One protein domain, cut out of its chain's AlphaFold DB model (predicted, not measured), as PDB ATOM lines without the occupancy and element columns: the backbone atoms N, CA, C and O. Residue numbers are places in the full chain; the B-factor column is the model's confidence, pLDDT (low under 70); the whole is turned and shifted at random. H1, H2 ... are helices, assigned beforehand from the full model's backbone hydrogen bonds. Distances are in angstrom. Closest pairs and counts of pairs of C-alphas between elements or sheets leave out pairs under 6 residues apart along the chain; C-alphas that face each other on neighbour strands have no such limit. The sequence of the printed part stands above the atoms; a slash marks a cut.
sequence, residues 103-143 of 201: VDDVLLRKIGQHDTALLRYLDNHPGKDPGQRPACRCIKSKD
ATOM      1  N   VAL A 103       5.288 -17.606  -8.088       94.88
ATOM      2  CA  VAL A 103       4.238 -16.585  -8.044       94.88
ATOM      3  C   VAL A 103       3.369 -16.805  -9.278       94.88
ATOM      4  O   VAL A 103       3.763 -16.455 -10.392       94.88
ATOM      5  N   ASP A 104       2.257 -17.504  -9.071       95.56
ATOM      6  CA  ASP A 104       1.392 -18.067 -10.110       95.56
ATOM      7  C   ASP A 104       0.076 -17.286 -10.175       95.56
ATOM      8  O   ASP A 104      -0.737 -17.344  -9.257       95.56
ATOM      9  N   ASP A 105      -0.133 -16.554 -11.262       95.44
ATOM     10  CA  ASP A 105      -1.341 -15.784 -11.563       95.44
ATOM     11  C   ASP A 105      -2.616 -16.629 -11.599       95.44
ATOM     12  O   ASP A 105      -3.661 -16.180 -11.125       95.44
ATOM     13  N   VAL A 106      -2.547 -17.855 -12.120       94.50
ATOM     14  CA  VAL A 106      -3.706 -18.753 -12.191       94.50
ATOM     15  C   VAL A 106      -4.102 -19.184 -10.785       94.50
ATOM     16  O   VAL A 106      -5.280 -19.139 -10.420       94.50
ATOM     17  N   LEU A 107      -3.115 -19.558  -9.965       94.94
ATOM     18  CA  LEU A 107      -3.365 -19.917  -8.573       94.94
ATOM     19  C   LEU A 107      -3.843 -18.714  -7.758       94.94
ATOM     20  O   LEU A 107      -4.815 -18.851  -7.016       94.94
ATOM     21  N   LEU A 108      -3.202 -17.551  -7.908       96.12
ATOM     22  CA  LEU A 108      -3.569 -16.313  -7.218       96.12
ATOM     23  C   LEU A 108      -5.005 -15.899  -7.548       96.12
ATOM     24  O   LEU A 108      -5.773 -15.617  -6.632       96.12
ATOM     25  N   ARG A 109      -5.409 -15.954  -8.823       96.81
ATOM     26  CA  ARG A 109      -6.797 -15.690  -9.234       96.81
ATOM     27  C   ARG A 109      -7.775 -16.675  -8.601       96.81
ATOM     28  O   ARG A 109      -8.851 -16.267  -8.184       96.81
ATOM     29  N   LYS A 110      -7.409 -17.958  -8.511       95.69
ATOM     30  CA  LYS A 110      -8.257 -18.990  -7.898       95.69
ATOM     31  C   LYS A 110      -8.456 -18.759  -6.399       95.69
ATOM     32  O   LYS A 110      -9.581 -18.842  -5.920       95.69
ATOM     33  N   ILE A 111      -7.383 -18.507  -5.649       95.31
ATOM     34  CA  ILE A 111      -7.464 -18.360  -4.184       95.31
ATOM     35  C   ILE A 111      -7.976 -16.979  -3.763       95.31
ATOM     36  O   ILE A 111      -8.658 -16.865  -2.751       95.31
ATOM     37  N   GLY A 112      -7.672 -15.944  -4.544       96.50
ATOM     38  CA  GLY A 112      -8.041 -14.555  -4.290       96.50
ATOM     39  C   GLY A 112      -9.201 -14.073  -5.154       96.50
ATOM     40  O   GLY A 112      -9.309 -12.882  -5.416       96.50
ATOM     41  N   GLN A 113     -10.079 -14.973  -5.605       96.56
ATOM     42  CA  GLN A 113     -11.184 -14.655  -6.524       96.56
ATOM     43  C   GLN A 113     -12.163 -13.580  -6.007       96.56
ATOM     44  O   GLN A 113     -12.967 -13.060  -6.775       96.56
ATOM     45  N   HIS A 114     -12.117 -13.258  -4.711       97.56
ATOM     46  CA  HIS A 114     -12.939 -12.226  -4.074       97.56
ATOM     47  C   HIS A 114     -12.175 -10.918  -3.793       97.56
ATOM     48  O   HIS A 114     -12.783  -9.948  -3.346       97.56
ATOM     49  N   ASP A 115     -10.868 -10.868  -4.058       97.56
ATOM     50  CA  ASP A 115     -10.037  -9.675  -3.895       97.56
ATOM     51  C   ASP A 115      -9.987  -8.891  -5.213       97.56
ATOM     52  O   ASP A 115      -9.224  -9.191  -6.134       97.56
ATOM     53  N   THR A 116     -10.827  -7.863  -5.320       96.44
ATOM     54  CA  THR A 116     -10.932  -7.043  -6.533       96.44
ATOM     55  C   THR A 116      -9.664  -6.242  -6.832       96.44
ATOM     56  O   THR A 116      -9.412  -5.926  -7.997       96.44
ATOM     57  N   ALA A 117      -8.850  -5.916  -5.821       95.81
ATOM     58  CA  ALA A 117      -7.578  -5.230  -6.019       95.81
ATOM     59  C   ALA A 117      -6.542  -6.181  -6.628       95.81
ATOM     60  O   ALA A 117      -5.886  -5.821  -7.607       95.81
ATOM     61  N   LEU A 118      -6.461  -7.415  -6.123       94.62
ATOM     62  CA  LEU A 118      -5.623  -8.460  -6.705       94.62
ATOM     63  C   LEU A 118      -6.038  -8.778  -8.143       94.62
ATOM     64  O   LEU A 118      -5.184  -8.824  -9.024       94.62
ATOM     65  N   LEU A 119      -7.333  -8.979  -8.409       96.44
ATOM     66  CA  LEU A 119      -7.802  -9.295  -9.761       96.44
ATOM     67  C   LEU A 119      -7.448  -8.182 -10.756       96.44
ATOM     68  O   LEU A 119      -6.880  -8.474 -11.806       96.44
ATOM     69  N   ARG A 120      -7.671  -6.915 -10.377       95.88
ATOM     70  CA  ARG A 120      -7.262  -5.752 -11.179       95.88
ATOM     71  C   ARG A 120      -5.752  -5.725 -11.422       95.88
ATOM     72  O   ARG A 120      -5.320  -5.446 -12.538       95.88
ATOM     73  N   TYR A 121      -4.945  -6.031 -10.405       93.94
ATOM     74  CA  TYR A 121      -3.493  -6.119 -10.560       93.94
ATOM     75  C   TYR A 121      -3.098  -7.179 -11.595       93.94
ATOM     76  O   TYR A 121      -2.305  -6.879 -12.488       93.94
ATOM     77  N   LEU A 122      -3.669  -8.385 -11.501       95.12
ATOM     78  CA  LEU A 122      -3.390  -9.489 -12.421       95.12
ATOM     79  C   LEU A 122      -3.825  -9.164 -13.859       95.12
ATOM     80  O   LEU A 122      -3.104  -9.504 -14.794       95.12
ATOM     81  N   ASP A 123      -4.962  -8.483 -14.034       95.19
ATOM     82  CA  ASP A 123      -5.459  -8.055 -15.349       95.19
ATOM     83  C   ASP A 123      -4.548  -7.000 -15.998       95.19
ATOM     84  O   ASP A 123      -4.257  -7.076 -17.191       95.19
ATOM     85  N   ASN A 124      -4.046  -6.046 -15.210       94.44
ATOM     86  CA  ASN A 124      -3.202  -4.954 -15.707       94.44
ATOM     87  C   ASN A 124      -1.723  -5.343 -15.889       94.44
ATOM     88  O   ASN A 124      -0.975  -4.631 -16.563       94.44
ATOM     89  N   HIS A 125      -1.279  -6.459 -15.304       90.69
ATOM     90  CA  HIS A 125       0.123  -6.892 -15.325       90.69
ATOM     91  C   HIS A 125       0.299  -8.329 -15.828       90.69
ATOM     92  O   HIS A 125       0.911  -9.147 -15.135       90.69
ATOM     93  N   PRO A 126      -0.172  -8.651 -17.045       90.94
ATOM     94  CA  PRO A 126      -0.027  -9.993 -17.578       90.94
ATOM     95  C   PRO A 126       1.444 -10.336 -17.849       90.94
ATOM     96  O   PRO A 126       2.269  -9.483 -18.194       90.94
ATOM     97  N   GLY A 127       1.748 -11.630 -17.764       91.56
ATOM     98  CA  GLY A 127       3.032 -12.194 -18.165       91.56
ATOM     99  C   GLY A 127       4.084 -12.268 -17.059       91.56
ATOM    100  O   GLY A 127       3.872 -11.885 -15.907       91.56
ATOM    101  N   LYS A 128       5.247 -12.821 -17.424       94.31
ATOM    102  CA  LYS A 128       6.343 -13.063 -16.481       94.31
ATOM    103  C   LYS A 128       7.023 -11.767 -16.047       94.31
ATOM    104  O   LYS A 128       7.054 -10.775 -16.778       94.31
ATOM    105  N   ASP A 129       7.672 -11.820 -14.895       94.81
ATOM    106  CA  ASP A 129       8.605 -10.789 -14.464       94.81
ATOM    107  C   ASP A 129       9.873 -10.799 -15.349       94.81
ATOM    108  O   ASP A 129      10.565 -11.827 -15.417       94.81
ATOM    109  N   PRO A 130      10.201  -9.691 -16.044       91.75
ATOM    110  CA  PRO A 130      11.424  -9.592 -16.839       91.75
ATOM    111  C   PRO A 130      12.703  -9.567 -15.988       91.75
ATOM    112  O   PRO A 130      13.769  -9.852 -16.521       91.75
ATOM    113  N   GLY A 131      12.618  -9.250 -14.691       91.31
ATOM    114  CA  GLY A 131      13.756  -9.275 -13.767       91.31
ATOM    115  C   GLY A 131      14.138 -10.679 -13.288       91.31
ATOM    116  O   GLY A 131      15.213 -10.869 -12.724       91.31
ATOM    117  N   GLN A 132      13.278 -11.673 -13.517       91.62
ATOM    118  CA  GLN A 132      13.539 -13.063 -13.148       91.62
ATOM    119  C   GLN A 132      14.339 -13.797 -14.228       91.62
ATOM    120  O   GLN A 132      14.284 -13.440 -15.407       91.62
ATOM    121  N   ARG A 133      15.019 -14.883 -13.824       89.81
ATOM    122  CA  ARG A 133      15.822 -15.751 -14.711       89.81
ATOM    123  C   ARG A 133      15.062 -16.108 -16.006       89.81
ATOM    124  O   ARG A 133      13.837 -16.242 -15.948       89.81
ATOM    125  N   PRO A 134      15.749 -16.337 -17.143       92.00
ATOM    126  CA  PRO A 134      15.096 -16.632 -18.424       92.00
ATOM    127  C   PRO A 134      14.065 -17.768 -18.355       92.00
ATOM    128  O   PRO A 134      12.933 -17.590 -18.801       92.00
ATOM    129  N   ALA A 135      14.415 -18.883 -17.705       92.56
ATOM    130  CA  ALA A 135      13.526 -20.031 -17.507       92.56
ATOM    131  C   ALA A 135      12.412 -19.801 -16.466       92.56
ATOM    132  O   ALA A 135      11.444 -20.559 -16.407       92.56
ATOM    133  N   CYS A 136      12.523 -18.772 -15.621       94.38
ATOM    134  CA  CYS A 136      11.533 -18.488 -14.588       94.38
ATOM    135  C   CYS A 136      10.274 -17.855 -15.194       94.38
ATOM    136  O   CYS A 136      10.337 -16.863 -15.931       94.38
ATOM    137  N   ARG A 137       9.119 -18.411 -14.816       95.12
ATOM    138  CA  ARG A 137       7.793 -18.017 -15.308       95.12
ATOM    139  C   ARG A 137       6.935 -17.283 -14.275       95.12
ATOM    140  O   ARG A 137       5.769 -17.026 -14.553       95.12
ATOM    141  N   CYS A 138       7.482 -16.963 -13.101       96.62
ATOM    142  CA  CYS A 138       6.773 -16.170 -12.095       96.62
ATOM    143  C   CYS A 138       6.313 -14.833 -12.678       96.62
ATOM    144  O   CYS A 138       7.048 -14.207 -13.449       96.62
ATOM    145  N   ILE A 139       5.127 -14.387 -12.275       96.06
ATOM    146  CA  ILE A 139       4.652 -13.040 -12.591       96.06
ATOM    147  C   ILE A 139       5.435 -11.976 -11.817       96.06
ATOM    148  O   ILE A 139       6.174 -12.279 -10.873       96.06
ATOM    149  N   LYS A 140       5.251 -10.717 -12.221       93.88
ATOM    150  CA  LYS A 140       5.806  -9.555 -11.519       93.88
ATOM    151  C   LYS A 140       5.376  -9.575 -10.055       93.88
ATOM    152  O   LYS A 140       4.210  -9.778  -9.738       93.88
ATOM    153  N   SER A 141       6.342  -9.385  -9.169       90.19
ATOM    154  CA  SER A 141       6.128  -9.296  -7.726       90.19
ATOM    155  C   SER A 141       7.304  -8.571  -7.079       90.19
ATOM    156  O   SER A 141       8.355  -8.398  -7.697       90.19
ATOM    157  N   LYS A 142       7.120  -8.108  -5.842       86.75
ATOM    158  CA  LYS A 142       8.207  -7.582  -5.014       86.75
ATOM    159  C   LYS A 142       8.510  -8.605  -3.926       86.75
ATOM    160  O   LYS A 142       7.598  -9.021  -3.218       86.75
ATOM    161  N   ASP A 143       9.771  -9.014  -3.837       83.69
ATOM    162  CA  ASP A 143      10.240  -9.844  -2.732       83.69
ATOM    163  C   ASP A 143      10.247  -9.010  -1.444       83.69
ATOM    164  O   ASP A 143      10.579  -7.823  -1.468       83.69
TER     165      ASP A 143
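AT A GLANCE: This is residues 103 to 143 of the 201 residues of an uncharacterized protein of Euryarchaeota archaeon ADurb.Bin294 (UniProt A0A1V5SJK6). There is little regular structure here: a short helical hairpin, H2 and H1 side by side, makes one end, and a long loop without named helix or strand, residues 125 to 143, runs out to the other end and folds back. The tip of the hairpin, residues 111 to 117, stands free. The printed part has 41 residues, 16 of them in two named helices, H1 then H2, with no named strand; the class is all helix. It is only just compact, close to loose, with a radius of gyration of the C-alphas of 10.5 A, and elongated, spanning 32 by 17 by 16 A.

IN THESE COORDINATES: Find C-alpha 116 at (-10.932, -7.043, -6.533); from there H2, residues 116 to 124, runs 12.2 A to C-alpha 124 at (-3.202, -4.954, -15.707). H1, residues 105 to 111, begins at C-alpha 105 at (-1.341, -15.784, -11.563) and is 9.9 A long.

HOW THE PARTS SIT: H2 and H1 touch; look at their closest C-alphas, Arg 109 and Leu 119, 6.5 A apart. They form a helical hairpin, opposite ways at a shallow tilt of 15 degrees. In both, every O i to N i+4 pair is within hydrogen-bond range.

THE WHOLE: The C-alphas farthest apart, His 114 and Pro 134, are 31.8 A apart. The link from H1 to H2 is tight, the printed part has no cut, and no printed residue is under 70 in pLDDT.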